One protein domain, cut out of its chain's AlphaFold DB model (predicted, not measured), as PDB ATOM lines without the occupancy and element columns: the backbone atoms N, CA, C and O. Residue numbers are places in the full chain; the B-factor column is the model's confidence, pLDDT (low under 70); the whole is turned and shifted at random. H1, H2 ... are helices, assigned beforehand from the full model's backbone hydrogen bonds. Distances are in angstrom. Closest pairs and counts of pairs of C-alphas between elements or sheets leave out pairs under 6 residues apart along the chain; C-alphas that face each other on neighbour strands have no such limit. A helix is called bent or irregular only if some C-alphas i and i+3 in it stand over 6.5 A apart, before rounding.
ATOM      1  N   PHE A  24     -74.691  33.823 -62.505       61.03
ATOM      2  CA  PHE A  24     -73.623  33.011 -61.926       61.03
ATOM      3  C   PHE A  24     -72.239  33.500 -62.369       61.03
ATOM      4  O   PHE A  24     -71.372  33.660 -61.517       61.03
ATOM      5  N   SER A  25     -72.046  33.841 -63.651       56.53
ATOM      6  CA  SER A  25     -70.785  34.412 -64.160       56.53
ATOM      7  C   SER A  25     -70.424  35.725 -63.444       56.53
ATOM      8  O   SER A  25     -69.310  35.884 -62.940       56.53
ATOM      9  N   ARG A  26     -71.403  36.625 -63.260       56.41
ATOM     10  CA  ARG A  26     -71.230  37.865 -62.475       56.41
ATOM     11  C   ARG A  26     -70.952  37.610 -60.989       56.41
ATOM     12  O   ARG A  26     -70.096  38.278 -60.413       56.41
ATOM     13  N   GLY A  27     -71.612  36.628 -60.371       57.81
ATOM     14  CA  GLY A  27     -71.301  36.201 -59.002       57.81
ATOM     15  C   GLY A  27     -69.882  35.632 -58.870       57.81
ATOM     16  O   GLY A  27     -69.166  35.961 -57.928       57.81
ATOM     17  N   LEU A  28     -69.442  34.840 -59.851       55.53
ATOM     18  CA  LEU A  28     -68.114  34.235 -59.883       55.53
ATOM     19  C   LEU A  28     -67.012  35.290 -60.062       55.53
ATOM     20  O   LEU A  28     -65.982  35.194 -59.402       55.53
ATOM     21  N   GLN A  29     -67.240  36.333 -60.867       54.00
ATOM     22  CA  GLN A  29     -66.320  37.474 -60.971       54.00
ATOM     23  C   GLN A  29     -66.164  38.226 -59.639       54.00
ATOM     24  O   GLN A  29     -65.044  38.575 -59.279       54.00
ATOM     25  N   VAL A  30     -67.243  38.411 -58.867       55.38
ATOM     26  CA  VAL A  30     -67.187  39.032 -57.524       55.38
ATOM     27  C   VAL A  30     -66.445  38.156 -56.500       55.38
ATOM     28  O   VAL A  30     -65.864  38.682 -55.554       55.38
ATOM     29  N   VAL A  31     -66.424  36.831 -56.686       55.72
ATOM     30  CA  VAL A  31     -65.678  35.890 -55.827       55.72
ATOM     31  C   VAL A  31     -64.211  35.737 -56.259       55.72
ATOM     32  O   VAL A  31     -63.344  35.553 -55.406       55.72
ATOM     33  N   LEU A  32     -63.914  35.820 -57.560       54.09
ATOM     34  CA  LEU A  32     -62.558  35.665 -58.107       54.09
ATOM     35  C   LEU A  32     -61.744  36.963 -58.110       54.09
ATOM     36  O   LEU A  32     -60.521  36.900 -57.981       54.09
ATOM     37  N   PHE A  33     -62.385  38.127 -58.247       55.78
ATOM     38  CA  PHE A  33     -61.702  39.416 -58.302       55.78
ATOM     39  C   PHE A  33     -62.044  40.318 -57.116       55.78
ATOM     40  O   PHE A  33     -63.158  40.809 -56.949       55.78
ATOM     41  N   HIS A  34     -60.982  40.629 -56.377       55.50
ATOM     42  CA  HIS A  34     -60.899  41.535 -55.240       55.50
ATOM     43  C   HIS A  34     -61.416  41.019 -53.894       55.50
ATOM     44  O   HIS A  34     -62.489  41.394 -53.418       55.50
ATOM     45  N   THR A  35     -60.515  40.349 -53.170       65.12
ATOM     46  CA  THR A  35     -60.517  40.445 -51.705       65.12
ATOM     47  C   THR A  35     -60.396  41.917 -51.281       65.12
ATOM     48  O   THR A  35     -59.933  42.772 -52.041       65.12
ATOM     49  N   LEU A  36     -60.754  42.252 -50.039       63.06
ATOM     50  CA  LEU A  36     -60.602  43.629 -49.546       63.06
ATOM     51  C   LEU A  36     -59.121  44.079 -49.552       63.06
ATOM     52  O   LEU A  36     -58.832  45.240 -49.833       63.06
ATOM     53  N   ALA A  37     -58.183  43.136 -49.379       63.16
ATOM     54  CA  ALA A  37     -56.743  43.363 -49.504       63.16
ATOM     55  C   ALA A  37     -56.286  43.689 -50.940       63.16
ATOM     56  O   ALA A  37     -55.273  44.361 -51.126       63.16
ATOM     57  N   ASP A  38     -57.029  43.277 -51.972       66.56
ATOM     58  CA  ASP A  38     -56.703  43.609 -53.363       66.56
ATOM     59  C   ASP A  38     -56.996  45.057 -53.742       66.56
ATOM     60  O   ASP A  38     -56.427  45.528 -54.728       66.56
ATOM     61  N   LYS A  39     -57.895  45.715 -52.997       73.31
ATOM     62  CA  LYS A  39     -58.273  47.126 -53.159       73.31
ATOM     63  C   LYS A  39     -57.422  48.066 -52.298       73.31
ATOM     64  O   LYS A  39     -57.564  49.280 -52.408       73.31
ATOM     65  N   LEU A  40     -56.540  47.524 -51.452       75.00
ATOM     66  CA  LEU A  40     -55.558  48.315 -50.717       75.00
ATOM     67  C   LEU A  40     -54.503  48.886 -51.669       75.00
ATOM     68  O   LEU A  40     -54.107  48.253 -52.649       75.00
ATOM     69  N   TRP A  41     -54.002  50.075 -51.332       80.94
ATOM     70  CA  TRP A  41     -52.879  50.695 -52.030       80.94
ATOM     71  C   TRP A  41     -51.641  49.779 -52.005       80.94
ATOM     72  O   TRP A  41     -51.384  49.080 -51.023       80.94
ATOM     73  N   THR A  42     -50.870  49.786 -53.093       76.50
ATOM     74  CA  THR A  42     -49.816  48.809 -53.423       76.50
ATOM     75  C   THR A  42     -48.884  48.386 -52.271       76.50
ATOM     76  O   THR A  42     -48.695  47.177 -52.115       76.50
ATOM     77  N   PRO A  43     -48.319  49.280 -51.427       76.25
ATOM     78  CA  PRO A  43     -47.477  48.856 -50.303       76.25
ATOM     79  C   PRO A  43     -48.245  48.078 -49.221       76.25
ATOM     80  O   PRO A  43     -47.730  47.088 -48.706       76.25
ATOM     81  N   PHE A  44     -49.494  48.447 -48.917       77.38
ATOM     82  CA  PHE A  44     -50.341  47.674 -47.999       77.38
ATOM     83  C   PHE A  44     -50.760  46.335 -48.613       77.38
ATOM     84  O   PHE A  44     -50.785  45.324 -47.918       77.38
ATOM     85  N   LYS A  45     -50.997  46.288 -49.929       77.44
ATOM     86  CA  LYS A  45     -51.228  45.026 -50.643       77.44
ATOM     87  C   LYS A  45     -50.019  44.084 -50.521       77.44
ATOM     88  O   LYS A  45     -50.192  42.913 -50.190       77.44
ATOM     89  N   ALA A  46     -48.795  44.590 -50.690       74.44
ATOM     90  CA  ALA A  46     -47.575  43.809 -50.462       74.44
ATOM     91  C   ALA A  46     -47.453  43.315 -49.004       74.44
ATOM     92  O   ALA A  46     -47.083  42.161 -48.783       74.44
ATOM     93  N   LEU A  47     -47.827  44.150 -48.027       80.00
ATOM     94  CA  LEU A  47     -47.852  43.799 -46.604       80.00
ATOM     95  C   LEU A  47     -48.870  42.689 -46.275       80.00
ATOM     96  O   LEU A  47     -48.592  41.855 -45.419       80.00
ATOM     97  N   CYS A  48     -50.033  42.661 -46.935       78.44
ATOM     98  CA  CYS A  48     -51.073  41.654 -46.692       78.44
ATOM     99  C   CYS A  48     -50.803  40.303 -47.373       78.44
ATOM    100  O   CYS A  48     -51.207  39.272 -46.839       78.44
ATOM    101  N   PHE A  49     -50.150  40.288 -48.541       81.44
ATOM    102  CA  PHE A  49     -49.956  39.062 -49.332       81.44
ATOM    103  C   PHE A  49     -48.584  38.388 -49.164       81.44
ATOM    104  O   PHE A  49     -48.434  37.237 -49.575       81.44
ATOM    105  N   ASN A  50     -47.586  39.048 -48.563       84.44
ATOM    106  CA  ASN A  50     -46.266  38.456 -48.321       84.44
ATOM    107  C   ASN A  50     -45.919  38.446 -46.816       84.44
ATOM    108  O   ASN A  50     -45.462  39.471 -46.307       84.44
ATOM    109  N   PRO A  51     -46.042  37.298 -46.113       83.62
ATOM    110  CA  PRO A  51     -45.838  37.216 -44.661       83.62
ATOM    111  C   PRO A  51     -44.409  37.551 -44.212       83.62
ATOM    112  O   PRO A  51     -44.211  37.965 -43.073       83.62
ATOM    113  N   VAL A  52     -43.409  37.417 -45.094       83.12
ATOM    114  CA  VAL A  52     -42.020  37.807 -44.797       83.12
ATOM    115  C   VAL A  52     -41.880  39.330 -44.812       83.12
ATOM    116  O   VAL A  52     -41.206  39.888 -43.951       83.12
ATOM    117  N   VAL A  53     -42.566  40.016 -45.734       84.19
ATOM    118  CA  VAL A  53     -42.633  41.488 -45.760       84.19
ATOM    119  C   VAL A  53     -43.465  42.008 -44.590       84.19
ATOM    120  O   VAL A  53     -43.045  42.974 -43.957       84.19
ATOM    121  N   THR A  54     -44.577  41.348 -44.237       87.00
ATOM    122  CA  THR A  54     -45.330  41.652 -43.008       87.00
ATOM    123  C   THR A  54     -44.410  41.588 -41.793       87.00
ATOM    124  O   THR A  54     -44.271  42.579 -41.085       87.00
ATOM    125  N   LEU A  55     -43.720  40.459 -41.592       87.50
ATOM    126  CA  LEU A  55     -42.834  40.247 -40.448       87.50
ATOM    127  C   LEU A  55     -41.674  41.252 -40.421       87.50
ATOM    128  O   LEU A  55     -41.397  41.816 -39.368       87.50
ATOM    129  N   ALA A  56     -41.028  41.521 -41.559       87.69
ATOM    130  CA  ALA A  56     -39.931  42.482 -41.642       87.69
ATOM    131  C   ALA A  56     -40.386  43.912 -41.304       87.69
ATOM    132  O   ALA A  56     -39.746  44.581 -40.494       87.69
ATOM    133  N   VAL A  57     -41.512  44.373 -41.862       89.25
ATOM    134  CA  VAL A  57     -42.065  45.703 -41.558       89.25
ATOM    135  C   VAL A  57     -42.540  45.778 -40.108       89.25
ATOM    136  O   VAL A  57     -42.254  46.763 -39.434       89.25
ATOM    137  N   THR A  58     -43.193  44.737 -39.582       89.00
ATOM    138  CA  THR A  58     -43.569  44.660 -38.164       89.00
ATOM    139  C   THR A  58     -42.336  44.733 -37.262       89.00
ATOM    140  O   THR A  58     -42.337  45.534 -36.333       89.00
ATOM    141  N   LEU A  59     -41.264  43.987 -37.543       92.44
ATOM    142  CA  LEU A  59     -40.017  44.048 -36.770       92.44
ATOM    143  C   LEU A  59     -39.358  45.432 -36.836       92.44
ATOM    144  O   LEU A  59     -38.913  45.926 -35.805       92.44
ATOM    145  N   VAL A  60     -39.348  46.094 -37.998       92.88
ATOM    146  CA  VAL A  60     -38.845  47.474 -38.132       92.88
ATOM    147  C   VAL A  60     -39.705  48.461 -37.338       92.88
ATOM    148  O   VAL A  60     -39.157  49.293 -36.619       92.88
ATOM    149  N   VAL A  61     -41.036  48.354 -37.393       92.19
ATOM    150  CA  VAL A  61     -41.951  49.212 -36.621       92.19
ATOM    151  C   VAL A  61     -41.804  48.974 -35.116       92.19
ATOM    152  O   VAL A  61     -41.739  49.942 -34.364       92.19
ATOM    153  N   TYR A  62     -41.674  47.724 -34.662       92.81
ATOM    154  CA  TYR A  62     -41.397  47.410 -33.255       92.81
ATOM    155  C   TYR A  62     -40.011  47.895 -32.813       92.81
ATOM    156  O   TYR A  62     -39.878  48.375 -31.692       92.81
ATOM    157  N   LEU A  63     -38.991  47.822 -33.673       93.31
ATOM    158  CA  LEU A  63     -37.651  48.333 -33.382       93.31
ATOM    159  C   LEU A  63     -37.645  49.866 -33.274       93.31
ATOM    160  O   LEU A  63     -37.106  50.397 -32.307       93.31
ATOM    161  N   VAL A  64     -38.314  50.575 -34.190       93.06
ATOM    162  CA  VAL A  64     -38.532  52.032 -34.096       93.06
ATOM    163  C   VAL A  64     -39.336  52.384 -32.842       93.06
ATOM    164  O   VAL A  64     -38.960  53.301 -32.115       93.06
ATOM    165  N   PHE A  65     -40.394  51.627 -32.536       92.25
ATOM    166  CA  PHE A  65     -41.176  51.825 -31.318       92.25
ATOM    167  C   PHE A  65     -40.323  51.614 -30.065       92.25
ATOM    168  O   PHE A  65     -40.379  52.451 -29.179       92.25
ATOM    169  N   CYS A  66     -39.480  50.580 -29.992       91.19
ATOM    170  CA  CYS A  66     -38.565  50.381 -28.863       91.19
ATOM    171  C   CYS A  66     -37.531  51.513 -28.756       91.19
ATOM    172  O   CYS A  66     -37.308  52.029 -27.666       91.19
ATOM    173  N   ILE A  67     -36.949  51.964 -29.873       91.31
ATOM    174  CA  ILE A  67     -35.979  53.075 -29.893       91.31
ATOM    175  C   ILE A  67     -36.590  54.386 -29.370       91.31
ATOM    176  O   ILE A  67     -35.885  55.162 -28.732       91.31
ATOM    177  N   ILE A  68     -37.885  54.628 -29.595       90.38
ATOM    178  CA  ILE A  68     -38.594  55.825 -29.106       90.38
ATOM    179  C   ILE A  68     -39.149  55.610 -27.686       90.38
ATOM    180  O   ILE A  68     -38.996  56.463 -26.815       90.38
ATOM    181  N   TYR A  69     -39.777  54.462 -27.427       90.62
ATOM    182  CA  TYR A  69     -40.438  54.143 -26.163       90.62
ATOM    183  C   TYR A  69     -39.445  53.903 -25.028       90.62
ATOM    184  O   TYR A  69     -39.658  54.425 -23.943       90.62
ATOM    185  N   THR A  70     -38.353  53.160 -25.237       86.75
ATOM    186  CA  THR A  70     -37.394  52.846 -24.167       86.75
ATOM    187  C   THR A  70     -36.782  54.092 -23.506       86.75
ATOM    188  O   THR A  70     -36.805  54.139 -22.275       86.75
ATOM    189  N   PRO A  71     -36.284  55.123 -24.225       87.31
ATOM    190  CA  PRO A  71     -35.794  56.340 -23.575       87.31
ATOM    191  C   PRO A  71     -36.914  57.179 -22.942       87.31
ATOM    192  O   PRO A  71     -36.686  57.759 -21.885       87.31
ATOM    193  N   LEU A  72     -38.126  57.214 -23.514       86.19
ATOM    194  CA  LEU A  72     -39.271  57.914 -22.907       86.19
ATOM    195  C   LEU A  72     -39.767  57.219 -21.629       86.19
ATOM    196  O   LEU A  72     -40.060  57.883 -20.637       86.19
ATOM    197  N   TRP A  73     -39.810  55.887 -21.623       87.44
ATOM    198  CA  TRP A  73     -40.119  55.061 -20.458       87.44
ATOM    199  C   TRP A  73     -39.037  55.190 -19.385       87.44
ATOM    200  O   TRP A  73     -39.369  55.343 -18.215       87.44
ATOM    201  N   LEU A  74     -37.756  55.206 -19.769       82.31
ATOM    202  CA  LEU A  74     -36.653  55.422 -18.834       82.31
ATOM    203  C   LEU A  74     -36.702  56.835 -18.233       82.31
ATOM    204  O   LEU A  74     -36.581  56.974 -17.021       82.31
ATOM    205  N   ALA A  75     -36.941  57.872 -19.039       80.44
ATOM    206  CA  ALA A  75     -37.125  59.238 -18.547       80.44
ATOM    207  C   ALA A  75     -38.336  59.340 -17.603       80.44
ATOM    208  O   ALA A  75     -38.218  59.891 -16.511       80.44
ATOM    209  N   SER A  76     -39.473  58.741 -17.974       82.38
ATOM    210  CA  SER A  76     -40.659  58.654 -17.116       82.38
ATOM    211  C   SER A  76     -40.352  57.932 -15.801       82.38
ATOM    212  O   SER A  76     -40.676  58.458 -14.739       82.38
ATOM    213  N   PHE A  77     -39.658  56.790 -15.846       83.00
ATOM    214  CA  PHE A  77     -39.230  56.041 -14.666       83.00
ATOM    215  C   PHE A  77     -38.344  56.889 -13.748       83.00
ATOM    216  O   PHE A  77     -38.625  56.955 -12.555       83.00
ATOM    217  N   LEU A  78     -37.337  57.582 -14.291       78.62
ATOM    218  CA  LEU A  78     -36.450  58.481 -13.537       78.62
ATOM    219  C   LEU A  78     -37.214  59.640 -12.870       78.62
ATOM    220  O   LEU A  78     -36.865  60.024 -11.757       78.62
ATOM    221  N   ILE A  79     -38.277  60.142 -13.508       81.69
ATOM    222  CA  ILE A  79     -39.174  61.174 -12.959       81.69
ATOM    223  C   ILE A  79     -40.116  60.611 -11.874       81.69
ATOM    224  O   ILE A  79     -40.550  61.361 -11.000       81.69
TER     225      ILE A  79
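What this domain is: This is residues 24 to 79 of the 1083 residues of the protein "Hypothetical protein" of Spumella elongata (UniProt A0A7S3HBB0). What shape do these atoms make? They make a long, thin rod: the long helix H4 forms one arm, the short helix H1 sticks out at the other end, and the small helices H2 and H3 form a step between them, with H3 turned across the start of H4. What is it made of? The printed part has 56 residues with four named helices, in the order H1, H2, H3, H4, and no named strand; the class is all helix. How spread out is it? It is extended, with a radius of gyration of the C-alphas of 19.5 A and spans of 66 by 20 by 14 A.

Where its parts are: Where does the first helix lie? H1 is residues 24 to 32, from C-alpha 24 at (-73.623, 33.011, -61.926), and is 12.0 A long. Which short helices follow? H2 is residues 36 to 39, and H3 is residues 42 to 49, 10.6 A long. Where is the longest helix? H4 is residues 51 to 79, 40.3 A long, and ends with C-alpha 79 at (-39.174, 61.174, -12.959). It has a kink of 28 degrees near residue 69 and is neither bent nor irregular, but only just: C-alphas 68 and 71 are 6.2 A apart.

How they stand to each other: What does H1 touch? H1 touches no helix. How do H2 and H3 meet? They touch, and their closest C-alphas, those of Ala 37 and Lys 45, are 5.9 A apart. How does H4 stand to H3? They touch only at the corner by their link, H4 with residues 53 to 57 alone, and the closest C-alphas, of Leu 47 and Thr 54, are 4.9 A apart. Their lines are about perpendicular, at 80 degrees. What do the backbones show? Every O i to N i+4 pair is within hydrogen-bond range in H1 and H3, and 24 of 25 are in H4; H2 is too short for such a pair.

The domain as a whole: How far does it reach? The C-alphas of Phe 24 and Ile 79, the two farthest apart, are 66.2 A apart. Is it joined throughout? The printed part has no cut, and the three links are tight. Where is confidence low? Residues 24 to 38 have a pLDDT under 70, and the mean of the printed part is 77.7.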